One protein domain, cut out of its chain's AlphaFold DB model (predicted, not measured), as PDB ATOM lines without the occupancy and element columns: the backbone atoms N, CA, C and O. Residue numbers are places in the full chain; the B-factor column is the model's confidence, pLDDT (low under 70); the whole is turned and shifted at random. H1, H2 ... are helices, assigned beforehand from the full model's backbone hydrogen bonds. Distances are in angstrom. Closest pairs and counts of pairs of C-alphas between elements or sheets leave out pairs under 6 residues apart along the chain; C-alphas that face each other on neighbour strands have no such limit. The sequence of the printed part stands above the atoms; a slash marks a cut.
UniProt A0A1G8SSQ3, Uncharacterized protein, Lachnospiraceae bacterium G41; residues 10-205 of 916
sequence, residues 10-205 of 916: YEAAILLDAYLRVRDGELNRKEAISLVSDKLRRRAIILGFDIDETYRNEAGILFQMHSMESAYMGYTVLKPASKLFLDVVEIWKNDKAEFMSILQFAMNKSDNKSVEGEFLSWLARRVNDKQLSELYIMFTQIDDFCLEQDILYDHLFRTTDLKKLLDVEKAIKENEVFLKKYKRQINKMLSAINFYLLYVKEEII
ATOM      1  N   TYR A  10      33.126  16.357   8.044       82.06
ATOM      2  CA  TYR A  10      33.301  16.615   9.475       82.06
ATOM      3  C   TYR A  10      34.784  16.635   9.850       82.06
ATOM      4  O   TYR A  10      35.225  17.516  10.587       82.06
ATOM      5  N   GLU A  11      35.573  15.706   9.300       86.75
ATOM      6  CA  GLU A  11      37.033  15.735   9.421       86.75
ATOM      7  C   GLU A  11      37.598  17.025   8.804       86.75
ATOM      8  O   GLU A  11      38.445  17.687   9.406       86.75
ATOM      9  N   ALA A  12      37.082  17.417   7.633       91.69
ATOM     10  CA  ALA A  12      37.442  18.665   6.969       91.69
ATOM     11  C   ALA A  12      37.053  19.907   7.794       91.69
ATOM     12  O   ALA A  12      37.851  20.836   7.884       91.69
ATOM     13  N   ALA A  13      35.887  19.916   8.451       87.25
ATOM     14  CA  ALA A  13      35.478  21.018   9.326       87.25
ATOM     15  C   ALA A  13      36.389  21.168  10.558       87.25
ATOM     16  O   ALA A  13      36.791  22.283  10.879       87.25
ATOM     17  N   ILE A  14      36.787  20.058  11.202       87.44
ATOM     18  CA  ILE A  14      37.753  20.070  12.321       87.44
ATOM     19  C   ILE A  14      39.105  20.638  11.874       87.44
ATOM     20  O   ILE A  14      39.745  21.386  12.616       87.44
ATOM     21  N   LEU A  15      39.552  20.273  10.671       94.75
ATOM     22  CA  LEU A  15      40.802  20.771  10.107       94.75
ATOM     23  C   LEU A  15      40.716  22.267   9.762       94.75
ATOM     24  O   LEU A  15      41.667  22.996  10.036       94.75
ATOM     25  N   LEU A  16      39.589  22.725   9.204       93.19
ATOM     26  CA  LEU A  16      39.367  24.140   8.897       93.19
ATOM     27  C   LEU A  16      39.314  24.990  10.175       93.19
ATOM     28  O   LEU A  16      39.981  26.016  10.229       93.19
ATOM     29  N   ASP A  17      38.613  24.544  11.222       89.94
ATOM     30  CA  ASP A  17      38.605  25.213  12.537       89.94
ATOM     31  C   ASP A  17      40.024  25.389  13.094       89.94
ATOM     32  O   ASP A  17      40.440  26.491  13.451       89.94
ATOM     33  N   ALA A  18      40.813  24.314  13.099       88.00
ATOM     34  CA  ALA A  18      42.189  24.367  13.577       88.00
ATOM     35  C   ALA A  18      43.066  25.304  12.735       88.00
ATOM     36  O   ALA A  18      43.878  26.041  13.293       88.00
ATOM     37  N   TYR A  19      42.890  25.313  11.410       93.69
ATOM     38  CA  TYR A  19      43.599  26.232  10.521       93.69
ATOM     39  C   TYR A  19      43.246  27.701  10.801       93.69
ATOM     40  O   TYR A  19      44.145  28.536  10.905       93.69
ATOM     41  N   LEU A  20      41.958  28.016  10.973       86.06
ATOM     42  CA  LEU A  20      41.494  29.374  11.280       86.06
ATOM     43  C   LEU A  20      42.109  29.888  12.588       86.06
ATOM     44  O   LEU A  20      42.610  31.006  12.629       86.06
ATOM     45  N   ARG A  21      42.184  29.039  13.616       84.12
ATOM     46  CA  ARG A  21      42.801  29.380  14.910       84.12
ATOM     47  C   ARG A  21      44.317  29.565  14.831       84.12
ATOM     48  O   ARG A  21      44.870  30.371  15.573       84.12
ATOM     49  N   VAL A  22      44.995  28.862  13.919       89.38
ATOM     50  CA  VAL A  22      46.417  29.112  13.616       89.38
ATOM     51  C   VAL A  22      46.600  30.458  12.926       89.38
ATOM     52  O   VAL A  22      47.492  31.219  13.296       89.38
ATOM     53  N   ARG A  23      45.748  30.774  11.946       87.88
ATOM     54  CA  ARG A  23      45.757  32.068  11.248       87.88
ATOM     55  C   ARG A  23      45.501  33.228  12.210       87.88
ATOM     56  O   ARG A  23      46.170  34.251  12.115       87.88
ATOM     57  N   ASP A  24      44.566  33.051  13.137       81.50
ATOM     58  CA  ASP A  24      44.177  34.075  14.112       81.50
ATOM     59  C   ASP A  24      45.173  34.193  15.283       81.50
ATOM     60  O   ASP A  24      44.999  35.026  16.169       81.50
ATOM     61  N   GLY A  25      46.246  33.389  15.282       80.88
ATOM     62  CA  GLY A  25      47.299  33.414  16.298       80.88
ATOM     63  C   GLY A  25      46.903  32.782  17.636       80.88
ATOM     64  O   GLY A  25      47.665  32.868  18.596       80.88
ATOM     65  N   GLU A  26      45.739  32.131  17.716       77.25
ATOM     66  CA  GLU A  26      45.243  31.460  18.924       77.25
ATOM     67  C   GLU A  26      45.949  30.127  19.207       77.25
ATOM     68  O   GLU A  26      45.965  29.658  20.345       77.25
ATOM     69  N   LEU A  27      46.489  29.486  18.168       83.75
ATOM     70  CA  LEU A  27      47.219  28.222  18.252       83.75
ATOM     71  C   LEU A  27      48.486  28.281  17.407       83.75
ATOM     72  O   LEU A  27      48.475  28.803  16.292       83.75
ATOM     73  N   ASN A  28      49.570  27.661  17.876       85.94
ATOM     74  CA  ASN A  28      50.708  27.437  16.992       85.94
ATOM     75  C   ASN A  28      50.438  26.250  16.047       85.94
ATOM     76  O   ASN A  28      49.679  25.325  16.349       85.94
ATOM     77  N   ARG A  29      51.064  26.269  14.866       85.00
ATOM     78  CA  ARG A  29      50.793  25.287  13.800       85.00
ATOM     79  C   ARG A  29      51.091  23.846  14.230       85.00
ATOM     80  O   ARG A  29      50.366  22.936  13.838       85.00
ATOM     81  N   LYS A  30      52.127  23.636  15.049       82.81
ATOM     82  CA  LYS A  30      52.527  22.310  15.546       82.81
ATOM     83  C   LYS A  30      51.496  21.743  16.529       82.81
ATOM     84  O   LYS A  30      51.096  20.590  16.397       82.81
ATOM     85  N   GLU A  31      51.013  22.565  17.454       78.25
ATOM     86  CA  GLU A  31      49.944  22.233  18.399       78.25
ATOM     87  C   GLU A  31      48.629  21.944  17.681       78.25
ATOM     88  O   GLU A  31      47.962  20.962  17.999       78.25
ATOM     89  N   ALA A  32      48.275  22.745  16.674       81.00
ATOM     90  CA  ALA A  32      47.072  22.525  15.880       81.00
ATOM     91  C   ALA A  32      47.101  21.174  15.144       81.00
ATOM     92  O   ALA A  32      46.101  20.459  15.137       81.00
ATOM     93  N   ILE A  33      48.246  20.789  14.572       86.88
ATOM     94  CA  ILE A  33      48.424  19.495  13.894       86.88
ATOM     95  C   ILE A  33      48.245  18.326  14.869       86.88
ATOM     96  O   ILE A  33      47.488  17.397  14.575       86.88
ATOM     97  N   SER A  34      48.902  18.389  16.029       81.75
ATOM     98  CA  SER A  34      48.805  17.350  17.060       81.75
ATOM     99  C   SER A  34      47.365  17.218  17.578       81.75
ATOM    100  O   SER A  34      46.786  16.131  17.603       81.75
ATOM    101  N   LEU A  35      46.714  18.351  17.854       79.69
ATOM    102  CA  LEU A  35      45.335  18.416  18.336       79.69
ATOM    103  C   LEU A  35      44.316  17.878  17.320       79.69
ATOM    104  O   LEU A  35      43.361  17.200  17.707       79.69
ATOM    105  N   VAL A  36      44.495  18.157  16.027       87.00
ATOM    106  CA  VAL A  36      43.635  17.606  14.967       87.00
ATOM    107  C   VAL A  36      43.842  16.098  14.829       87.00
ATOM    108  O   VAL A  36      42.853  15.367  14.788       87.00
ATOM    109  N   SER A  37      45.091  15.621  14.812       90.38
ATOM    110  CA  SER A  37      45.416  14.184  14.766       90.38
ATOM    111  C   SER A  37      44.707  13.423  15.891       90.38
ATOM    112  O   SER A  37      43.958  12.472  15.642       90.38
ATOM    113  N   ASP A  38      44.838  13.913  17.123       79.12
ATOM    114  CA  ASP A  38      44.189  13.344  18.304       79.12
ATOM    115  C   ASP A  38      42.661  13.327  18.200       79.12
ATOM    116  O   ASP A  38      42.022  12.307  18.478       79.12
ATOM    117  N   LYS A  39      42.054  14.446  17.786       78.31
ATOM    118  CA  LYS A  39      40.596  14.556  17.635       78.31
ATOM    119  C   LYS A  39      40.059  13.565  16.605       78.31
ATOM    120  O   LYS A  39      39.077  12.877  16.881       78.31
ATOM    121  N   LEU A  40      40.703  13.464  15.443       85.06
ATOM    122  CA  LEU A  40      40.249  12.587  14.362       85.06
ATOM    123  C   LEU A  40      40.436  11.105  14.704       85.06
ATOM    124  O   LEU A  40      39.551  10.296  14.422       85.06
ATOM    125  N   ARG A  41      41.541  10.742  15.370       85.69
ATOM    126  CA  ARG A  41      41.778   9.365  15.834       85.69
ATOM    127  C   ARG A  41      40.779   8.954  16.919       85.69
ATOM    128  O   ARG A  41      40.180   7.888  16.809       85.69
ATOM    129  N   ARG A  42      40.502   9.812  17.910       72.50
ATOM    130  CA  ARG A  42      39.457   9.545  18.924       72.50
ATOM    131  C   ARG A  42      38.073   9.417  18.299       72.50
ATOM    132  O   ARG A  42      37.335   8.496  18.636       72.50
ATOM    133  N   ARG A  43      37.735  10.303  17.362       73.75
ATOM    134  CA  ARG A  43      36.474  10.242  16.620       73.75
ATOM    135  C   ARG A  43      36.323   8.919  15.864       73.75
ATOM    136  O   ARG A  43      35.249   8.329  15.899       73.75
ATOM    137  N   ALA A  44      37.383   8.443  15.217       73.06
ATOM    138  CA  ALA A  44      37.361   7.167  14.509       73.06
ATOM    139  C   ALA A  44      37.106   5.979  15.452       73.06
ATOM    140  O   ALA A  44      36.294   5.117  15.128       73.06
ATOM    141  N   ILE A  45      37.712   5.985  16.645       69.06
ATOM    142  CA  ILE A  45      37.461   4.975  17.686       69.06
ATOM    143  C   ILE A  45      35.996   5.015  18.151       69.06
ATOM    144  O   ILE A  45      35.358   3.973  18.253       69.06
ATOM    145  N   ILE A  46      35.439   6.209  18.394       53.25
ATOM    146  CA  ILE A  46      34.039   6.382  18.835       53.25
ATOM    147  C   ILE A  46      33.052   5.844  17.792       53.25
ATOM    148  O   ILE A  46      32.037   5.248  18.142       53.25
ATOM    149  N   LEU A  47      33.367   6.013  16.509       55.38
ATOM    150  CA  LEU A  47      32.573   5.473  15.406       55.38
ATOM    151  C   LEU A  47      32.791   3.967  15.164       55.38
ATOM    152  O   LEU A  47      32.210   3.416  14.229       55.38
ATOM    153  N   GLY A  48      33.608   3.303  15.989       57.53
ATOM    154  CA  GLY A  48      33.866   1.865  15.918       57.53
ATOM    155  C   GLY A  48      34.807   1.457  14.785       57.53
ATOM    156  O   GLY A  48      34.681   0.349  14.267       57.53
ATOM    157  N   PHE A  49      35.712   2.339  14.352       69.50
ATOM    158  CA  PHE A  49      36.692   2.017  13.313       69.50
ATOM    159  C   PHE A  49      37.981   1.440  13.909       69.50
ATOM    160  O   PHE A  49      38.538   2.001  14.851       69.50
ATOM    161  N   ASP A  50      38.503   0.384  13.284       69.88
ATOM    162  CA  ASP A  50      39.860  -0.108  13.532       69.88
ATOM    163  C   ASP A  50      40.879   0.841  12.881       69.88
ATOM    164  O   ASP A  50      40.906   0.997  11.656       69.88
ATOM    165  N   ILE A  51      41.708   1.500  13.697       80.31
ATOM    166  CA  ILE A  51      42.730   2.459  13.247       80.31
ATOM    167  C   ILE A  51      44.148   1.959  13.544       80.31
ATOM    168  O   ILE A  51      44.385   1.307  14.556       80.31
ATOM    169  N   ASP A  52      45.101   2.290  12.669       79.94
ATOM    170  CA  ASP A  52      46.528   1.989  12.830       79.94
ATOM    171  C   ASP A  52      47.369   3.267  13.046       79.94
ATOM    172  O   ASP A  52      46.863   4.395  13.037       79.94
ATOM    173  N   GLU A  53      48.687   3.122  13.205       78.94
ATOM    174  CA  GLU A  53      49.595   4.264  13.410       78.94
ATOM    175  C   GLU A  53      49.725   5.203  12.200       78.94
ATOM    176  O   GLU A  53      50.261   6.308  12.306       78.94
ATOM    177  N   THR A  54      49.200   4.813  11.040       78.25
ATOM    178  CA  THR A  54      49.207   5.649   9.834       78.25
ATOM    179  C   THR A  54      47.921   6.459   9.671       78.25
ATOM    180  O   THR A  54      47.906   7.447   8.929       78.25
ATOM    181  N   TYR A  55      46.841   6.084  10.366       83.25
ATOM    182  CA  TYR A  55      45.552   6.763  10.277       83.25
ATOM    183  C   TYR A  55      45.603   8.159  10.906       83.25
ATOM    184  O   TYR A  55      45.767   8.298  12.119       83.25
ATOM    185  N   ARG A  56      45.427   9.193  10.070       87.62
ATOM    186  CA  ARG A  56      45.332  10.608  10.484       87.62
ATOM    187  C   ARG A  56      46.452  11.031  11.450       87.62
ATOM    188  O   ARG A  56      46.211  11.835  12.339       87.62
ATOM    189  N   ASN A  57      47.656  10.483  11.270       88.88
ATOM    190  CA  ASN A  57      48.827  10.840  12.069       88.88
ATOM    191  C   ASN A  57      49.310  12.267  11.762       88.88
ATOM    192  O   ASN A  57      48.930  12.856  10.749       88.88
ATOM    193  N   GLU A  58      50.178  12.817  12.610       88.25
ATOM    194  CA  GLU A  58      50.614  14.218  12.517       88.25
ATOM    195  C   GLU A  58      51.213  14.586  11.151       88.25
ATOM    196  O   GLU A  58      50.898  15.643  10.609       88.25
ATOM    197  N   ALA A  59      52.003  13.696  10.539       78.25
ATOM    198  CA  ALA A  59      52.540  13.913   9.195       78.25
ATOM    199  C   ALA A  59      51.419  14.007   8.144       78.25
ATOM    200  O   ALA A  59      51.419  14.905   7.300       78.25
ATOM    201  N   GLY A  60      50.423  13.119   8.215       84.06
ATOM    202  CA  GLY A  60      49.237  13.165   7.366       84.06
ATOM    203  C   GLY A  60      48.420  14.440   7.572       84.06
ATOM    204  O   GLY A  60      47.983  15.044   6.593       84.06
ATOM    205  N   ILE A  61      48.254  14.888   8.817       94.12
ATOM    206  CA  ILE A  61      47.546  16.132   9.138       94.12
ATOM    207  C   ILE A  61      48.308  17.357   8.641       94.12
ATOM    208  O   ILE A  61      47.680  18.228   8.050       94.12
ATOM    209  N   LEU A  62      49.636  17.409   8.774       86.81
ATOM    210  CA  LEU A  62      50.466  18.481   8.210       86.81
ATOM    211  C   LEU A  62      50.210  18.640   6.705       86.81
ATOM    212  O   LEU A  62      49.913  19.737   6.228       86.81
ATOM    213  N   PHE A  63      50.241  17.532   5.958       83.06
ATOM    214  CA  PHE A  63      49.954  17.550   4.524       83.06
ATOM    215  C   PHE A  63      48.537  18.026   4.202       83.06
ATOM    216  O   PHE A  63      48.335  18.685   3.186       83.06
ATOM    217  N   GLN A  64      47.542  17.664   5.008       93.50
ATOM    218  CA  GLN A  64      46.157  18.077   4.769       93.50
ATOM    219  C   GLN A  64      45.931  19.532   5.185       93.50
ATOM    220  O   GLN A  64      45.216  20.245   4.491       93.50
ATOM    221  N   MET A  65      46.627  20.014   6.216       91.88
ATOM    222  CA  MET A  65      46.628  21.414   6.638       91.88
ATOM    223  C   MET A  65      47.123  22.338   5.514       91.88
ATOM    224  O   MET A  65      46.510  23.368   5.270       91.88
ATOM    225  N   HIS A  66      48.161  21.948   4.761       84.38
ATOM    226  CA  HIS A  66      48.608  22.698   3.569       84.38
ATOM    227  C   HIS A  66      47.580  22.712   2.422       84.38
ATOM    228  O   HIS A  66      47.494  23.681   1.666       84.38
ATOM    229  N   SER A  67      46.791  21.643   2.281       87.38
ATOM    230  CA  SER A  67      45.702  21.580   1.294       87.38
ATOM    231  C   SER A  67      44.498  22.427   1.728       87.38
ATOM    232  O   SER A  67      43.899  23.105   0.898       87.38
ATOM    233  N   MET A  68      44.182  22.452   3.028       94.94
ATOM    234  CA  MET A  68      43.143  23.309   3.609       94.94
ATOM    235  C   MET A  68      43.516  24.796   3.537       94.94
ATOM    236  O   MET A  68      42.679  25.622   3.189       94.94
ATOM    237  N   GLU A  69      44.780  25.133   3.790       91.69
ATOM    238  CA  GLU A  69      45.332  26.483   3.615       91.69
ATOM    239  C   GLU A  69      45.133  26.987   2.179       91.69
ATOM    240  O   GLU A  69      44.639  28.093   1.969       91.69
ATOM    241  N   SER A  70      45.403  26.137   1.188       84.06
ATOM    242  CA  SER A  70      45.163  26.462  -0.222       84.06
ATOM    243  C   SER A  70      43.670  26.615  -0.547       84.06
ATOM    244  O   SER A  70      43.283  27.523  -1.280       84.06
ATOM    245  N   ALA A  71      42.809  25.774   0.040       88.25
ATOM    246  CA  ALA A  71      41.357  25.894  -0.116       88.25
ATOM    247  C   ALA A  71      40.835  27.223   0.452       88.25
ATOM    248  O   ALA A  71      39.999  27.888  -0.157       88.25
ATOM    249  N   TYR A  72      41.365  27.632   1.606       88.12
ATOM    250  CA  TYR A  72      41.009  28.881   2.261       88.12
ATOM    251  C   TYR A  72      41.426  30.108   1.433       88.12
ATOM    252  O   TYR A  72      40.596  30.999   1.197       88.12
ATOM    253  N   MET A  73      42.683  30.124   0.970       71.81
ATOM    254  CA  MET A  73      43.287  31.235   0.221       71.81
ATOM    255  C   MET A  73      42.731  31.390  -1.202       71.81
ATOM    256  O   MET A  73      42.778  32.487  -1.752       71.81
ATOM    257  N   GLY A  74      42.176  30.324  -1.786       68.00
ATOM    258  CA  GLY A  74      41.631  30.336  -3.149       68.00
ATOM    259  C   GLY A  74      42.683  30.164  -4.251       68.00
ATOM    260  O   GLY A  74      42.351  30.280  -5.426       68.00
ATOM    261  N   TYR A  75      43.932  29.866  -3.886       61.53
ATOM    262  CA  TYR A  75      45.031  29.494  -4.779       61.53
ATOM    263  C   TYR A  75      45.945  28.479  -4.073       61.53
ATOM    264  O   TYR A  75      45.915  28.342  -2.848       61.53
ATOM    265  N   THR A  76      46.752  27.737  -4.834       70.38
ATOM    266  CA  THR A  76      47.659  26.732  -4.259       70.38
ATOM    267  C   THR A  76      48.827  27.404  -3.543       70.38
ATOM    268  O   THR A  76      49.636  28.064  -4.182       70.38
ATOM    269  N   VAL A  77      48.939  27.202  -2.227       71.69
ATOM    270  CA  VAL A  77      50.064  27.712  -1.421       71.69
ATOM    271  C   VAL A  77      51.232  26.728  -1.434       71.69
ATOM    272  O   VAL A  77      52.357  27.089  -1.745       71.69
ATOM    273  N   LEU A  78      50.968  25.467  -1.084       61.97
ATOM    274  CA  LEU A  78      52.001  24.420  -0.992       61.97
ATOM    275  C   LEU A  78      51.484  23.058  -1.465       61.97
ATOM    276  O   LEU A  78      52.223  22.254  -2.027       61.97
ATOM    277  N   LYS A  79      50.186  22.795  -1.268       72.38
ATOM    278  CA  LYS A  79      49.512  21.592  -1.757       72.38
ATOM    279  C   LYS A  79      48.134  21.961  -2.304       72.38
ATOM    280  O   LYS A  79      47.408  22.648  -1.592       72.38
ATOM    281  N   PRO A  80      47.735  21.482  -3.494       64.81
ATOM    282  CA  PRO A  80      46.447  21.838  -4.074       64.81
ATOM    283  C   PRO A  80      45.285  21.458  -3.150       64.81
ATOM    284  O   PRO A  80      45.331  20.451  -2.428       64.81
ATOM    285  N   ALA A  81      44.247  22.289  -3.166       79.62
ATOM    286  CA  ALA A  81      43.026  22.066  -2.411       79.62
ATOM    287  C   ALA A  81      42.264  20.853  -2.961       79.62
ATOM    288  O   ALA A  81      42.121  20.687  -4.172       79.62
ATOM    289  N   SER A  82      41.750  19.999  -2.077       87.81
ATOM    290  CA  SER A  82      40.776  18.988  -2.497       87.81
ATOM    291  C   SER A  82      39.406  19.634  -2.715       87.81
ATOM    292  O   SER A  82      39.073  20.607  -2.039       87.81
ATOM    293  N   LYS A  83      38.577  19.055  -3.596       86.62
ATOM    294  CA  LYS A  83      37.191  19.514  -3.796       86.62
ATOM    295  C   LYS A  83      36.413  19.590  -2.475       86.62
ATOM    296  O   LYS A  83      35.793  20.598  -2.196       86.62
ATOM    297  N   LEU A  84      36.567  18.583  -1.610       88.12
ATOM    298  CA  LEU A  84      35.955  18.562  -0.278       88.12
ATOM    299  C   LEU A  84      36.355  19.769   0.587       88.12
ATOM    300  O   LEU A  84      35.537  20.287   1.338       88.12
ATOM    301  N   PHE A  85      37.617  20.199   0.522       94.56
ATOM    302  CA  PHE A  85      38.086  21.339   1.312       94.56
ATOM    303  C   PHE A  85      37.601  22.663   0.733       94.56
ATOM    304  O   PHE A  85      37.255  23.551   1.505       94.56
ATOM    305  N   LEU A  86      37.515  22.775  -0.597       87.75
ATOM    306  CA  LEU A  86      36.877  23.919  -1.251       87.75
ATOM    307  C   LEU A  86      35.406  24.026  -0.836       87.75
ATOM    308  O   LEU A  86      35.004  25.085  -0.369       87.75
ATOM    309  N   ASP A  87      34.660  22.918  -0.885       88.44
ATOM    310  CA  ASP A  87      33.245  22.871  -0.501       88.44
ATOM    311  C   ASP A  87      33.044  23.301   0.972       88.44
ATOM    312  O   ASP A  87      32.160  24.094   1.284       88.44
ATOM    313  N   VAL A  88      33.884  22.828   1.904       85.56
ATOM    314  CA  VAL A  88      33.770  23.179   3.338       85.56
ATOM    315  C   VAL A  88      34.190  24.626   3.625       85.56
ATOM    316  O   VAL A  88      33.577  25.284   4.468       85.56
ATOM    317  N   VAL A  89      35.197  25.148   2.919       88.69
ATOM    318  CA  VAL A  89      35.561  26.573   2.986       88.69
ATOM    319  C   VAL A  89      34.450  27.442   2.403       88.69
ATOM    320  O   VAL A  89      34.168  28.506   2.950       88.69
ATOM    321  N   GLU A  90      33.813  27.008   1.319       91.00
ATOM    322  CA  GLU A  90      32.684  27.706   0.710       91.00
ATOM    323  C   GLU A  90      31.488  27.761   1.667       91.00
ATOM    324  O   GLU A  90      30.937  28.843   1.874       91.00
ATOM    325  N   ILE A  91      31.164  26.654   2.348       85.19
ATOM    326  CA  ILE A  91      30.156  26.636   3.421       85.19
ATOM    327  C   ILE A  91      30.548  27.619   4.533       85.19
ATOM    328  O   ILE A  91      29.736  28.445   4.926       85.19
ATOM    329  N   TRP A  92      31.802  27.623   4.998       85.94
ATOM    330  CA  TRP A  92      32.253  28.587   6.015       85.94
ATOM    331  C   TRP A  92      32.138  30.057   5.565       85.94
ATOM    332  O   TRP A  92      31.807  30.926   6.378       85.94
ATOM    333  N   LYS A  93      32.405  30.350   4.284       75.75
ATOM    334  CA  LYS A  93      32.316  31.706   3.711       75.75
ATOM    335  C   LYS A  93      30.863  32.160   3.527       75.75
ATOM    336  O   LYS A  93      30.569  33.321   3.809       75.75
ATOM    337  N   ASN A  94      29.986  31.262   3.081       77.94
ATOM    338  CA  ASN A  94      28.629  31.593   2.639       77.94
ATOM    339  C   ASN A  94      27.553  31.346   3.711       77.94
ATOM    340  O   ASN A  94      26.579  32.093   3.767       77.94
ATOM    341  N   ASP A  95      27.734  30.346   4.579       75.94
ATOM    342  CA  ASP A  95      26.802  29.979   5.650       75.94
ATOM    343  C   ASP A  95      27.552  29.547   6.928       75.94
ATOM    344  O   ASP A  95      27.798  28.370   7.217       75.94
ATOM    345  N   LYS A  96      27.905  30.543   7.748       61.06
ATOM    346  CA  LYS A  96      28.585  30.313   9.031       61.06
ATOM    347  C   LYS A  96      27.750  29.488  10.013       61.06
ATOM    348  O   LYS A  96      28.340  28.808  10.848       61.06
ATOM    349  N   ALA A  97      26.419  29.543   9.949       60.78
ATOM    350  CA  ALA A  97      25.561  28.785  10.859       60.78
ATOM    351  C   ALA A  97      25.586  27.293  10.501       60.78
ATOM    352  O   ALA A  97      25.771  26.449  11.381       60.78
ATOM    353  N   GLU A  98      25.505  26.976   9.207       68.38
ATOM    354  CA  GLU A  98      25.684  25.614   8.705       68.38
ATOM    355  C   GLU A  98      27.083  25.085   9.044       68.38
ATOM    356  O   GLU A  98      27.202  23.989   9.599       68.38
ATOM    357  N   PHE A  99      28.140  25.875   8.825       71.69
ATOM    358  CA  PHE A  99      29.497  25.475   9.205       71.69
ATOM    359  C   PHE A  99      29.624  25.171  10.704       71.69
ATOM    360  O   PHE A  99      30.163  24.128  11.076       71.69
ATOM    361  N   MET A 100      29.107  26.050  11.571       55.69
ATOM    362  CA  MET A 100      29.150  25.839  13.019       55.69
ATOM    363  C   MET A 100      28.362  24.593  13.432       55.69
ATOM    364  O   MET A 100      28.817  23.871  14.315       55.69
ATOM    365  N   SER A 101      27.254  24.272  12.755       68.00
ATOM    366  CA  SER A 101      26.508  23.029  12.998       68.00
ATOM    367  C   SER A 101      27.317  21.775  12.628       68.00
ATOM    368  O   SER A 101      27.362  20.814  13.397       68.00
ATOM    369  N   ILE A 102      28.030  21.802  11.493       73.69
ATOM    370  CA  ILE A 102      28.899  20.708  11.035       73.69
ATOM    371  C   ILE A 102      30.076  20.541  11.998       73.69
ATOM    372  O   ILE A 102      30.418  19.415  12.367       73.69
ATOM    373  N   LEU A 103      30.685  21.652  12.418       70.06
ATOM    374  CA  LEU A 103      31.794  21.657  13.360       70.06
ATOM    375  C   LEU A 103      31.352  21.155  14.738       70.06
ATOM    376  O   LEU A 103      32.043  20.333  15.329       70.06
ATOM    377  N   GLN A 104      30.185  21.573  15.226       64.25
ATOM    378  CA  GLN A 104      29.633  21.122  16.503       64.25
ATOM    379  C   GLN A 104      29.308  19.623  16.481       64.25
ATOM    380  O   GLN A 104      29.712  18.898  17.389       64.25
ATOM    381  N   PHE A 105      28.713  19.125  15.392       64.56
ATOM    382  CA  PHE A 105      28.533  17.689  15.169       64.56
ATOM    383  C   PHE A 105      29.872  16.931  15.159       64.56
ATOM    384  O   PHE A 105      29.989  15.843  15.724       64.56
ATOM    385  N   ALA A 106      30.908  17.509  14.547       66.44
ATOM    386  CA  ALA A 106      32.243  16.918  14.494       66.44
ATOM    387  C   ALA A 106      32.980  16.965  15.851       66.44
ATOM    388  O   ALA A 106      33.813  16.100  16.132       66.44
ATOM    389  N   MET A 107      32.681  17.968  16.684       55.19
ATOM    390  CA  MET A 107      33.370  18.273  17.942       55.19
ATOM    391  C   MET A 107      32.708  17.706  19.198       55.19
ATOM    392  O   MET A 107      33.324  17.818  20.261       55.19
ATOM    393  N   ASN A 108      31.510  17.113  19.120       56.62
ATOM    394  CA  ASN A 108      30.799  16.663  20.316       56.62
ATOM    395  C   ASN A 108      31.612  15.636  21.128       56.62
ATOM    396  O   ASN A 108      31.812  14.473  20.776       56.62
ATOM    397  N   LYS A 109      32.114  16.189  22.234       44.22
ATOM    398  CA  LYS A 109      32.868  15.626  23.338       44.22
ATOM    399  C   LYS A 109      32.085  14.495  24.002       44.22
ATOM    400  O   LYS A 109      30.997  14.713  24.508       44.22
ATOM    401  N   SER A 110      32.711  13.324  24.055       40.50
ATOM    402  CA  SER A 110      32.973  12.590  25.301       40.50
ATOM    403  C   SER A 110      31.938  12.727  26.430       40.50
ATOM    404  O   SER A 110      32.275  13.231  27.499       40.50
ATOM    405  N   ASP A 111      30.725  12.222  26.229       37.38
ATOM    406  CA  ASP A 111      29.940  11.662  27.328       37.38
ATOM    407  C   ASP A 111      28.972  10.607  26.776       37.38
ATOM    408  O   ASP A 111      27.809  10.870  26.495       37.38
ATOM    409  N   ASN A 112      29.446   9.362  26.658       45.28
ATOM    410  CA  ASN A 112      28.599   8.179  26.416       45.28
ATOM    411  C   ASN A 112      27.650   7.877  27.607       45.28
ATOM    412  O   ASN A 112      27.243   6.737  27.792       45.28
ATOM    413  N   LYS A 113      27.370   8.873  28.458       44.56
ATOM    414  CA  LYS A 113      26.496   8.808  29.633       44.56
ATOM    415  C   LYS A 113      25.344   9.820  29.581       44.56
ATOM    416  O   LYS A 113      24.553   9.861  30.520       44.56
ATOM    417  N   SER A 114      25.273  10.683  28.562       56.28
ATOM    418  CA  SER A 114      24.151  11.613  28.396       56.28
ATOM    419  C   SER A 114      23.089  11.014  27.472       56.28
ATOM    420  O   SER A 114      23.410  10.359  26.481       56.28
ATOM    421  N   VAL A 115      21.817  11.287  27.774       61.94
ATOM    422  CA  VAL A 115      20.663  10.837  26.974       61.94
ATOM    423  C   VAL A 115      20.778  11.304  25.516       61.94
ATOM    424  O   VAL A 115      20.398  10.578  24.605       61.94
ATOM    425  N   GLU A 116      21.353  12.486  25.281       61.94
ATOM    426  CA  GLU A 116      21.640  13.012  23.941       61.94
ATOM    427  C   GLU A 116      22.684  12.167  23.195       61.94
ATOM    428  O   GLU A 116      22.461  11.777  22.050       61.94
ATOM    429  N   GLY A 117      23.811  11.842  23.837       57.00
ATOM    430  CA  GLY A 117      24.872  11.042  23.224       57.00
ATOM    431  C   GLY A 117      24.427   9.611  22.913       57.00
ATOM    432  O   GLY A 117      24.741   9.073  21.843       57.00
ATOM    433  N   GLU A 118      23.651   9.010  23.815       64.50
ATOM    434  CA  GLU A 118      23.059   7.681  23.637       64.50
ATOM    435  C   GLU A 118      22.013   7.678  22.512       64.50
ATOM    436  O   GLU A 118      22.082   6.833  21.612       64.50
ATOM    437  N   PHE A 119      21.122   8.675  22.488       69.44
ATOM    438  CA  PHE A 119      20.125   8.840  21.433       69.44
ATOM    439  C   PHE A 119      20.761   9.071  20.057       69.44
ATOM    440  O   PHE A 119      20.397   8.400  19.092       69.44
ATOM    441  N   LEU A 120      21.740   9.972  19.939       62.25
ATOM    442  CA  LEU A 120      22.399  10.254  18.660       62.25
ATOM    443  C   LEU A 120      23.200   9.047  18.158       62.25
ATOM    444  O   LEU A 120      23.207   8.773  16.957       62.25
ATOM    445  N   SER A 121      23.799   8.269  19.063       62.69
ATOM    446  CA  SER A 121      24.432   6.987  18.724       62.69
ATOM    447  C   SER A 121      23.409   5.939  18.274       62.69
ATOM    448  O   SER A 121      23.678   5.138  17.378       62.69
ATOM    449  N   TRP A 122      22.229   5.905  18.895       77.38
ATOM    450  CA  TRP A 122      21.120   5.038  18.497       77.38
ATOM    451  C   TRP A 122      20.547   5.434  17.124       77.38
ATOM    452  O   TRP A 122      20.275   4.554  16.300       77.38
ATOM    453  N   LEU A 123      20.445   6.738  16.851       60.91
ATOM    454  CA  LEU A 123      19.923   7.306  15.608       60.91
ATOM    455  C   LEU A 123      20.901   7.114  14.444       60.91
ATOM    456  O   LEU A 123      20.496   6.658  13.377       60.91
ATOM    457  N   ALA A 124      22.196   7.367  14.656       55.97
ATOM    458  CA  ALA A 124      23.241   7.208  13.640       55.97
ATOM    459  C   ALA A 124      23.367   5.771  13.104       55.97
ATOM    460  O   ALA A 124      23.844   5.563  11.992       55.97
ATOM    461  N   ARG A 125      22.916   4.766  13.867       63.66
ATOM    462  CA  ARG A 125      22.858   3.367  13.408       63.66
ATOM    463  C   ARG A 125      21.674   3.074  12.479       63.66
ATOM    464  O   ARG A 125      21.663   2.017  11.857       63.66
ATOM    465  N   ARG A 126      20.679   3.966  12.403       66.19
ATOM    466  CA  ARG A 126      19.395   3.763  11.702       66.19
ATOM    467  C   ARG A 126      19.166   4.713  10.528       66.19
ATOM    468  O   ARG A 126      18.326   4.428   9.681       66.19
ATOM    469  N   VAL A 127      19.895   5.826  10.458       54.06
ATOM    470  CA  VAL A 127      19.782   6.808   9.368       54.06
ATOM    471  C   VAL A 127      21.142   7.078   8.731       54.06
ATOM    472  O   VAL A 127      22.179   6.947   9.377       54.06
ATOM    473  N   ASN A 128      21.156   7.461   7.452       50.41
ATOM    474  CA  ASN A 128      22.404   7.821   6.772       50.41
ATOM    475  C   ASN A 128      22.907   9.217   7.188       50.41
ATOM    476  O   ASN A 128      22.140  10.040   7.682       50.41
ATOM    477  N   ASP A 129      24.179   9.523   6.921       43.25
ATOM    478  CA  ASP A 129      24.834  10.766   7.369       43.25
ATOM    479  C   ASP A 129      24.131  12.058   6.911       43.25
ATOM    480  O   ASP A 129      24.167  13.075   7.613       43.25
ATOM    481  N   LYS A 130      23.486  12.036   5.735       47.47
ATOM    482  CA  LYS A 130      22.727  13.178   5.211       47.47
ATOM    483  C   LYS A 130      21.419  13.360   5.983       47.47
ATOM    484  O   LYS A 130      21.118  14.469   6.410       47.47
ATOM    485  N   GLN A 131      20.686  12.275   6.218       54.22
ATOM    486  CA  GLN A 131      19.472  12.282   7.037       54.22
ATOM    487  C   GLN A 131      19.765  12.626   8.499       54.22
ATOM    488  O   GLN A 131      19.009  13.380   9.099       54.22
ATOM    489  N   LEU A 132      20.878  12.142   9.054       52.22
ATOM    490  CA  LEU A 132      21.316  12.470  10.409       52.22
ATOM    491  C   LEU A 132      21.570  13.975  10.566       52.22
ATOM    492  O   LEU A 132      21.117  14.574  11.537       52.22
ATOM    493  N   SER A 133      22.229  14.590   9.573       46.75
ATOM    494  CA  SER A 133      22.443  16.046   9.522       46.75
ATOM    495  C   SER A 133      21.113  16.806   9.462       46.75
ATOM    496  O   SER A 133      20.903  17.752  10.216       46.75
ATOM    497  N   GLU A 134      20.198  16.386   8.581       57.00
ATOM    498  CA  GLU A 134      18.886  17.028   8.429       57.00
ATOM    499  C   GLU A 134      18.037  16.916   9.706       57.00
ATOM    500  O   GLU A 134      17.415  17.895  10.109       57.00
ATOM    501  N   LEU A 135      18.029  15.752  10.367       60.50
ATOM    502  CA  LEU A 135      17.276  15.520  11.603       60.50
ATOM    503  C   LEU A 135      17.845  16.303  12.788       60.50
ATOM    504  O   LEU A 135      17.070  16.827  13.583       60.50
ATOM    505  N   TYR A 136      19.170  16.446  12.883       61.41
ATOM    506  CA  TYR A 136      19.798  17.256  13.930       61.41
ATOM    507  C   TYR A 136      19.360  18.726  13.855       61.41
ATOM    508  O   TYR A 136      18.963  19.300  14.865       61.41
ATOM    509  N   ILE A 137      19.310  19.295  12.642       59.25
ATOM    510  CA  ILE A 137      18.788  20.653  12.412       59.25
ATOM    511  C   ILE A 137      17.323  20.762  12.866       59.25
ATOM    512  O   ILE A 137      16.938  21.771  13.456       59.25
ATOM    513  N   MET A 138      16.507  19.726  12.625       71.44
ATOM    514  CA  MET A 138      15.111  19.721  13.077       71.44
ATOM    515  C   MET A 138      15.021  19.723  14.607       71.44
ATOM    516  O   MET A 138      14.211  20.469  15.148       71.44
ATOM    517  N   PHE A 139      15.849  18.938  15.307       70.38
ATOM    518  CA  PHE A 139      15.846  18.893  16.773       70.38
ATOM    519  C   PHE A 139      16.195  20.239  17.396       70.38
ATOM    520  O   PHE A 139      15.468  20.673  18.281       70.38
ATOM    521  N   THR A 140      17.224  20.930  16.900       65.44
ATOM    522  CA  THR A 140      17.581  22.271  17.389       65.44
ATOM    523  C   THR A 140      16.425  23.256  17.212       65.44
ATOM    524  O   THR A 140      16.055  23.953  18.144       65.44
ATOM    525  N   GLN A 141      15.777  23.255  16.043       72.12
ATOM    526  CA  GLN A 141      14.656  24.163  15.770       72.12
ATOM    527  C   GLN A 141      13.413  23.872  16.619       72.12
ATOM    528  O   GLN A 141      12.664  24.794  16.948       72.12
ATOM    529  N   ILE A 142      13.165  22.598  16.937       75.81
ATOM    530  CA  ILE A 142      12.076  22.190  17.829       75.81
ATOM    531  C   ILE A 142      12.402  22.586  19.266       75.81
ATOM    532  O   ILE A 142      11.527  23.100  19.960       75.81
ATOM    533  N   ASP A 143      13.645  22.370  19.690       74.19
ATOM    534  CA  ASP A 143      14.128  22.690  21.030       74.19
ATOM    535  C   ASP A 143      14.026  24.194  21.312       74.19
ATOM    536  O   ASP A 143      13.357  24.598  22.263       74.19
ATOM    537  N   ASP A 144      14.553  25.025  20.406       71.44
ATOM    538  CA  ASP A 144      14.474  26.488  20.487       71.44
ATOM    539  C   ASP A 144      13.020  26.965  20.624       71.44
ATOM    540  O   ASP A 144      12.697  27.770  21.495       71.44
ATOM    541  N   PHE A 145      12.106  26.428  19.807       79.38
ATOM    542  CA  PHE A 145      10.694  26.803  19.886       79.38
ATOM    543  C   PHE A 145      10.034  26.363  21.199       79.38
ATOM    544  O   PHE A 145       9.211  27.095  21.751       79.38
ATOM    545  N   CYS A 146      10.352  25.163  21.690       74.81
ATOM    546  CA  CYS A 146       9.749  24.642  22.915       74.81
ATOM    547  C   CYS A 146      10.202  25.423  24.152       74.81
ATOM    548  O   CYS A 146       9.389  25.616  25.057       74.81
ATOM    549  N   LEU A 147      11.449  25.902  24.161       74.00
ATOM    550  CA  LEU A 147      11.985  26.791  25.192       74.00
ATOM    551  C   LEU A 147      11.384  28.202  25.095       74.00
ATOM    552  O   LEU A 147      10.995  28.777  26.105       74.00
ATOM    553  N   GLU A 148      11.243  28.749  23.883       74.19
ATOM    554  CA  GLU A 148      10.651  30.078  23.648       74.19
ATOM    555  C   GLU A 148       9.164  30.176  24.035       74.19
ATOM    556  O   GLU A 148       8.652  31.280  24.227       74.19
ATOM    557  N   GLN A 149       8.443  29.055  24.068       75.81
ATOM    558  CA  GLN A 149       6.996  29.000  24.322       75.81
ATOM    559  C   GLN A 149       6.635  28.320  25.650       75.81
ATOM    560  O   GLN A 149       5.468  27.982  25.852       75.81
ATOM    561  N   ASP A 150       7.618  28.094  26.530       75.62
ATOM    562  CA  ASP A 150       7.452  27.408  27.821       75.62
ATOM    563  C   ASP A 150       6.773  26.020  27.707       75.62
ATOM    564  O   ASP A 150       6.123  25.543  28.640       75.62
ATOM    565  N   ILE A 151       6.915  25.348  26.555       77.12
ATOM    566  CA  ILE A 151       6.453  23.963  26.341       77.12
ATOM    567  C   ILE A 151       7.421  22.995  27.032       77.12
ATOM    568  O   ILE A 151       7.011  21.981  27.599       77.12
ATOM    569  N   LEU A 152       8.712  23.334  27.013       74.75
ATOM    570  CA  LEU A 152       9.756  22.693  27.797       74.75
ATOM    571  C   LEU A 152      10.486  23.749  28.631       74.75
ATOM    572  O   LEU A 152      10.721  24.859  28.172       74.75
ATOM    573  N   TYR A 153      10.877  23.379  29.851       69.75
ATOM    574  CA  TYR A 153      11.643  24.245  30.761       69.75
ATOM    575  C   TYR A 153      13.162  24.012  30.696       69.75
ATOM    576  O   TYR A 153      13.921  24.714  31.356       69.75
ATOM    577  N   ASP A 154      13.603  22.993  29.954       64.31
ATOM    578  CA  ASP A 154      15.007  22.647  29.715       64.31
ATOM    579  C   ASP A 154      15.107  21.924  28.359       64.31
ATOM    580  O   ASP A 154      14.084  21.482  27.828       64.31
ATOM    581  N   HIS A 155      16.315  21.806  27.809       73.31
ATOM    582  CA  HIS A 155      16.559  21.249  26.474       73.31
ATOM    583  C   HIS A 155      15.917  19.864  26.268       73.31
ATOM    584  O   HIS A 155      15.925  19.016  27.166       73.31
ATOM    585  N   LEU A 156      15.429  19.602  25.054       74.19
ATOM    586  CA  LEU A 156      14.668  18.419  24.637       74.19
ATOM    587  C   LEU A 156      15.310  17.103  25.088       74.19
ATOM    588  O   LEU A 156      14.621  16.221  25.596       74.19
ATOM    589  N   PHE A 157      16.634  16.985  24.966       72.44
ATOM    590  CA  PHE A 157      17.362  15.761  25.305       72.44
ATOM    591  C   PHE A 157      17.642  15.569  26.802       72.44
ATOM    592  O   PHE A 157      18.225  14.558  27.193       72.44
ATOM    593  N   ARG A 158      17.221  16.502  27.665       70.69
ATOM    594  CA  ARG A 158      17.304  16.359  29.129       70.69
ATOM    595  C   ARG A 158      16.078  15.697  29.747       70.69
ATOM    596  O   ARG A 158      16.071  15.438  30.949       70.69
ATOM    597  N   THR A 159      15.050  15.399  28.952       70.12
ATOM    598  CA  THR A 159      13.838  14.726  29.421       70.12
ATOM    599  C   THR A 159      13.573  13.430  28.662       70.12
ATOM    600  O   THR A 159      13.419  13.419  27.450       70.12
ATOM    601  N   THR A 160      13.425  12.330  29.399       75.69
ATOM    602  CA  THR A 160      12.889  11.053  28.895       75.69
ATOM    603  C   THR A 160      11.434  10.832  29.330       75.69
ATOM    604  O   THR A 160      10.884   9.743  29.172       75.69
ATOM    605  N   ASP A 161      10.779  11.860  29.889       74.12
ATOM    606  CA  ASP A 161       9.369  11.798  30.285       74.12
ATOM    607  C   ASP A 161       8.460  11.790  29.049       74.12
ATOM    608  O   ASP A 161       8.309  12.794  28.347       74.12
ATOM    609  N   LEU A 162       7.810  10.647  28.823       75.00
ATOM    610  CA  LEU A 162       6.906  10.426  27.700       75.00
ATOM    611  C   LEU A 162       5.767  11.458  27.645       75.00
ATOM    612  O   LEU A 162       5.336  11.808  26.553       75.00
ATOM    613  N   LYS A 163       5.278  11.968  28.787       73.31
ATOM    614  CA  LYS A 163       4.196  12.968  28.791       73.31
ATOM    615  C   LYS A 163       4.666  14.290  28.197       73.31
ATOM    616  O   LYS A 163       4.006  14.812  27.308       73.31
ATOM    617  N   LYS A 164       5.847  14.761  28.603       81.12
ATOM    618  CA  LYS A 164       6.445  15.997  28.074       81.12
ATOM    619  C   LYS A 164       6.766  15.880  26.585       81.12
ATOM    620  O   LYS A 164       6.551  16.820  25.833       81.12
ATOM    621  N   LEU A 165       7.231  14.713  26.138       81.69
ATOM    622  CA  LEU A 165       7.509  14.480  24.717       81.69
ATOM    623  C   LEU A 165       6.233  14.383  23.868       81.69
ATOM    624  O   LEU A 165       6.239  14.811  22.716       81.69
ATOM    625  N   LEU A 166       5.129  13.882  24.432       76.25
ATOM    626  CA  LEU A 166       3.812  13.938  23.790       76.25
ATOM    627  C   LEU A 166       3.254  15.368  23.747       76.25
ATOM    628  O   LEU A 166       2.599  15.722  22.771       76.25
ATOM    629  N   ASP A 167       3.546  16.207  24.746       78.81
ATOM    630  CA  ASP A 167       3.196  17.633  24.717       78.81
ATOM    631  C   ASP A 167       3.978  18.380  23.620       78.81
ATOM    632  O   ASP A 167       3.401  19.201  22.905       78.81
ATOM    633  N   VAL A 168       5.254  18.032  23.401       81.38
ATOM    634  CA  VAL A 168       6.062  18.526  22.268       81.38
ATOM    635  C   VAL A 168       5.501  18.035  20.929       81.38
ATOM    636  O   VAL A 168       5.318  18.828  20.007       81.38
ATOM    637  N   GLU A 169       5.166  16.747  20.807       85.19
ATOM    638  CA  GLU A 169       4.533  16.196  19.598       85.19
ATOM    639  C   GLU A 169       3.195  16.895  19.300       85.19
ATOM    640  O   GLU A 169       2.904  17.242  18.151       85.19
ATOM    641  N   LYS A 170       2.394  17.152  20.338       80.19
ATOM    642  CA  LYS A 170       1.132  17.887  20.245       80.19
ATOM    643  C   LYS A 170       1.355  19.338  19.829       80.19
ATOM    644  O   LYS A 170       0.642  19.826  18.957       80.19
ATOM    645  N   ALA A 171       2.364  20.011  20.379       80.81
ATOM    646  CA  ALA A 171       2.718  21.366  19.972       80.81
ATOM    647  C   ALA A 171       3.103  21.428  18.489       80.81
ATOM    648  O   ALA A 171       2.634  22.307  17.773       80.81
ATOM    649  N   ILE A 172       3.863  20.452  17.988       82.94
ATOM    650  CA  ILE A 172       4.200  20.371  16.562       82.94
ATOM    651  C   ILE A 172       2.941  20.163  15.702       82.94
ATOM    652  O   ILE A 172       2.837  20.746  14.625       82.94
ATOM    653  N   LYS A 173       1.975  19.354  16.156       80.19
ATOM    654  CA  LYS A 173       0.757  19.032  15.388       80.19
ATOM    655  C   LYS A 173      -0.330  20.103  15.434       80.19
ATOM    656  O   LYS A 173      -1.060  20.238  14.459       80.19
ATOM    657  N   GLU A 174      -0.473  20.803  16.555       79.62
ATOM    658  CA  GLU A 174      -1.674  21.592  16.866       79.62
ATOM    659  C   GLU A 174      -1.383  23.078  17.132       79.62
ATOM    660  O   GLU A 174      -2.303  23.893  17.067       79.62
ATOM    661  N   ASN A 175      -0.133  23.475  17.409       83.81
ATOM    662  CA  ASN A 175       0.180  24.879  17.679       83.81
ATOM    663  C   ASN A 175       0.192  25.691  16.372       83.81
ATOM    664  O   ASN A 175       1.076  25.537  15.528       83.81
ATOM    665  N   GLU A 176      -0.767  26.606  16.218       76.00
ATOM    666  CA  GLU A 176      -0.914  27.419  15.004       76.00
ATOM    667  C   GLU A 176       0.326  28.266  14.676       76.00
ATOM    668  O   GLU A 176       0.663  28.444  13.501       76.00
ATOM    669  N   VAL A 177       1.041  28.760  15.694       78.62
ATOM    670  CA  VAL A 177       2.273  29.547  15.517       78.62
ATOM    671  C   VAL A 177       3.391  28.653  14.988       78.62
ATOM    672  O   VAL A 177       4.071  29.029  14.029       78.62
ATOM    673  N   PHE A 178       3.530  27.443  15.539       80.38
ATOM    674  CA  PHE A 178       4.502  26.453  15.077       80.38
ATOM    675  C   PHE A 178       4.227  26.016  13.635       80.38
ATOM    676  O   PHE A 178       5.101  26.095  12.769       80.38
ATOM    677  N   LEU A 179       2.981  25.628  13.350       79.31
ATOM    678  CA  LEU A 179       2.541  25.178  12.028       79.31
ATOM    679  C   LEU A 179       2.736  26.259  10.962       79.31
ATOM    680  O   LEU A 179       3.108  25.958   9.825       79.31
ATOM    681  N   LYS A 180       2.521  27.532  11.317       76.88
ATOM    682  CA  LYS A 180       2.749  28.664  10.413       76.88
ATOM    683  C   LYS A 180       4.240  28.933  10.194       76.88
ATOM    684  O   LYS A 180       4.629  29.160   9.047       76.88
ATOM    685  N   LYS A 181       5.065  28.880  11.250       75.12
ATOM    686  CA  LYS A 181       6.526  29.102  11.190       75.12
ATOM    687  C   LYS A 181       7.232  28.007  10.381       75.12
ATOM    688  O   LYS A 181       8.075  28.320   9.545       75.12
ATOM    689  N   TYR A 182       6.824  26.745  10.537       79.50
ATOM    690  CA  TYR A 182       7.518  25.582   9.965       79.50
ATOM    691  C   TYR A 182       6.723  24.810   8.897       79.50
ATOM    692  O   TYR A 182       7.038  23.660   8.589       79.50
ATOM    693  N   LYS A 183       5.735  25.444   8.249       70.12
ATOM    694  CA  LYS A 183       4.810  24.824   7.272       70.12
ATOM    695  C   LYS A 183       5.467  23.919   6.215       70.12
ATOM    696  O   LYS A 183       4.881  22.920   5.812       70.12
ATOM    697  N   ARG A 184       6.670  24.263   5.735       69.06
ATOM    698  CA  ARG A 184       7.406  23.499   4.702       69.06
ATOM    699  C   ARG A 184       8.217  22.318   5.250       69.06
ATOM    700  O   ARG A 184       8.613  21.459   4.470       69.06
ATOM    701  N   GLN A 185       8.487  22.287   6.554       77.31
ATOM    702  CA  GLN A 185       9.369  21.307   7.203       77.31
ATOM    703  C   GLN A 185       8.645  20.474   8.274       77.31
ATOM    704  O   GLN A 185       9.245  19.590   8.876       77.31
ATOM    705  N   ILE A 186       7.337  20.686   8.455       75.12
ATOM    706  CA  ILE A 186       6.541  20.080   9.528       75.12
ATOM    707  C   ILE A 186       6.609  18.548   9.558       75.12
ATOM    708  O   ILE A 186       6.807  17.954  10.611       75.12
ATOM    709  N   ASN A 187       6.554  17.901   8.391       73.19
ATOM    710  CA  ASN A 187       6.639  16.443   8.289       73.19
ATOM    711  C   ASN A 187       8.021  15.919   8.713       73.19
ATOM    712  O   ASN A 187       8.122  14.838   9.288       73.19
ATOM    713  N   LYS A 188       9.086  16.695   8.467       72.88
ATOM    714  CA  LYS A 188      10.450  16.354   8.894       72.88
ATOM    715  C   LYS A 188      10.623  16.542  10.402       72.88
ATOM    716  O   LYS A 188      11.252  15.711  11.043       72.88
ATOM    717  N   MET A 189      10.014  17.581  10.972       75.62
ATOM    718  CA  MET A 189      10.018  17.830  12.418       75.62
ATOM    719  C   MET A 189       9.218  16.779  13.196       75.62
ATOM    720  O   MET A 189       9.677  16.291  14.226       75.62
ATOM    721  N   LEU A 190       8.065  16.359  12.665       74.56
ATOM    722  CA  LEU A 190       7.298  15.231  13.204       74.56
ATOM    723  C   LEU A 190       8.104  13.931  13.158       74.56
ATOM    724  O   LEU A 190       8.132  13.188  14.134       74.56
ATOM    725  N   SER A 191       8.793  13.677  12.044       75.38
ATOM    726  CA  SER A 191       9.697  12.531  11.911       75.38
ATOM    727  C   SER A 191      10.809  12.565  12.968       75.38
ATOM    728  O   SER A 191      11.032  11.563  13.644       75.38
ATOM    729  N   ALA A 192      11.431  13.727  13.200       72.12
ATOM    730  CA  ALA A 192      12.459  13.902  14.227       72.12
ATOM    731  C   ALA A 192      11.947  13.551  15.637       72.12
ATOM    732  O   ALA A 192      12.530  12.693  16.302       72.12
ATOM    733  N   ILE A 193      10.816  14.112  16.081       80.94
ATOM    734  CA  ILE A 193      10.265  13.779  17.411       80.94
ATOM    735  C   ILE A 193       9.819  12.328  17.517       80.94
ATOM    736  O   ILE A 193      10.011  11.716  18.567       80.94
ATOM    737  N   ASN A 194       9.319  11.731  16.437       79.69
ATOM    738  CA  ASN A 194       8.977  10.314  16.430       79.69
ATOM    739  C   ASN A 194      10.198   9.415  16.647       79.69
ATOM    740  O   ASN A 194      10.086   8.425  17.369       79.69
ATOM    741  N   PHE A 195      11.369   9.764  16.101       79.69
ATOM    742  CA  PHE A 195      12.606   9.036  16.394       79.69
ATOM    743  C   PHE A 195      12.995   9.129  17.872       79.69
ATOM    744  O   PHE A 195      13.399   8.122  18.453       79.69
ATOM    745  N   TYR A 196      12.833  10.297  18.501       78.31
ATOM    746  CA  TYR A 196      13.148  10.451  19.923       78.31
ATOM    747  C   TYR A 196      12.131   9.741  20.833       78.31
ATOM    748  O   TYR A 196      12.510   9.045  21.774       78.31
ATOM    749  N   LEU A 197      10.839   9.808  20.502       74.56
ATOM    750  CA  LEU A 197       9.789   9.040  21.176       74.56
ATOM    751  C   LEU A 197      10.000   7.527  21.043       74.56
ATOM    752  O   LEU A 197       9.729   6.790  21.991       74.56
ATOM    753  N   LEU A 198      10.462   7.054  19.881       79.12
ATOM    754  CA  LEU A 198      10.776   5.645  19.655       79.12
ATOM    755  C   LEU A 198      11.947   5.196  20.533       79.12
ATOM    756  O   LEU A 198      11.825   4.183  21.214       79.12
ATOM    757  N   TYR A 199      13.020   5.986  20.586       83.06
ATOM    758  CA  TYR A 199      14.164   5.734  21.462       83.06
ATOM    759  C   TYR A 199      13.750   5.595  22.935       83.06
ATOM    760  O   TYR A 199      14.059   4.593  23.577       83.06
ATOM    761  N   VAL A 200      12.971   6.550  23.454       77.31
ATOM    762  CA  VAL A 200      12.501   6.523  24.850       77.31
ATOM    763  C   VAL A 200      11.583   5.320  25.114       77.31
ATOM    764  O   VAL A 200      11.657   4.707  26.177       77.31
ATOM    765  N   LYS A 201      10.735   4.934  24.151       76.81
ATOM    766  CA  LYS A 201       9.891   3.732  24.265       76.81
ATOM    767  C   LYS A 201      10.722   2.447  24.280       76.81
ATOM    768  O   LYS A 201      10.428   1.573  25.093       76.81
ATOM    769  N   GLU A 202      11.738   2.332  23.427       75.50
ATOM    770  CA  GLU A 202      12.658   1.185  23.405       75.50
ATOM    771  C   GLU A 202      13.430   1.067  24.731       75.50
ATOM    772  O   GLU A 202      13.452  -0.013  25.321       75.50
ATOM    773  N   GLU A 203      13.942   2.177  25.274       72.56
ATOM    774  CA  GLU A 203      14.602   2.203  26.589       72.56
ATOM    775  C   GLU A 203      13.670   1.782  27.741       72.56
ATOM    776  O   GLU A 203      14.078   1.039  28.636       72.56
ATOM    777  N   ILE A 204      12.415   2.251  27.752       60.81
ATOM    778  CA  ILE A 204      11.424   1.870  28.775       60.81
ATOM    779  C   ILE A 204      11.105   0.373  28.684       60.81
ATOM    780  O   ILE A 204      10.947  -0.280  29.714       60.81
ATOM    781  N   ILE A 205      11.038  -0.185  27.472       51.22
ATOM    782  CA  ILE A 205      10.798  -1.615  27.240       51.22
ATOM    783  C   ILE A 205      12.003  -2.451  27.695       51.22
ATOM    784  O   ILE A 205      11.815  -3.473  28.351       51.22
TER     785      ILE A 205
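This is residues 10 to 205 of the 916 residues of an uncharacterized protein of Lachnospiraceae bacterium G41 (UniProt A0A1G8SSQ3). Two helical lobes sit end to end along the longest axis, joined by residues 108 to 114. In the first lobe H2, H3, H4 and H5 gather round H1; in the second H8 runs side by side with H10, H7 crosses H10, H6 packs on it, and short H9 makes a corner after H8. You have 196 residues printed with ten named helices, H1 to H10 in chain order, and no named strand: the class is all helix, and the helices that touch are mostly crossed. The whole is only just compact, close to loose, with a radius of gyration of the C-alphas of 19.6 A, and its outline is elongated, 57 by 36 by 28 A.

Find C-alpha 10 at (33.301, 16.615, 9.475); from there H1 runs 19.9 A to residue 23. Next come H2, residues 29 to 46, 25.8 A; H3, residues 58 to 73, 22.2 A; H4, residues 83 to 94; and H5, residues 96 to 107, whose last C-alpha is at (33.370, 18.273, 17.942). Read on to H6, residues 115 to 124; H7, residues 129 to 148, 29.0 A; H8, residues 162 to 174; and H9, residues 176 to 181. H10 spans residues 186 to 205, 28.3 A, and ends at (10.798, -1.615, 27.240).

Start at H1, the hub, which touches four helices. H1 and H2 form a hairpin, at a shallow tilt of 18 degrees, opposite ways; their closest C-alphas, Ala 18 and Ala 32, are 5.7 A apart. H3 touches H1 about perpendicular at 75 degrees, closest at the C-alphas of Leu 16 and Met 68, 6.6 A. H4 touches H1 at a steep tilt of 63 degrees, C-alphas 12 and 85 being closest at 6.3 A. H5 touches H1 closest at C-alphas 10 and 106, 5.1 A. Look next at H5 and H7, which are near each other, with 8 pairs of C-alphas within 10 A. H7 touches H10 about perpendicular at 88 degrees, closest at C-alphas 138 and 189, 5.5 A. H8 and H10 touch at a shallow tilt of 15 degrees, opposite ways, closest at C-alphas 169 and 193, 6.6 A. H6 touches H10 closest at C-alphas 119 and 199, 6.7 A. H8 and H9 touch only at the corner, closest at C-alphas 172 and 178, 6.3 A. In H1 to H10 every backbone O i to N i+4 pair is within hydrogen-bond range.

The C-alphas farthest apart, Leu 78 and Lys 163, are 57.5 A from each other. The printed part has no cut; the links H2 to H3 and H7 to H8 are long. In the B-factor column 54 residues are under 70, among them 104 to 121 and 123 to 137.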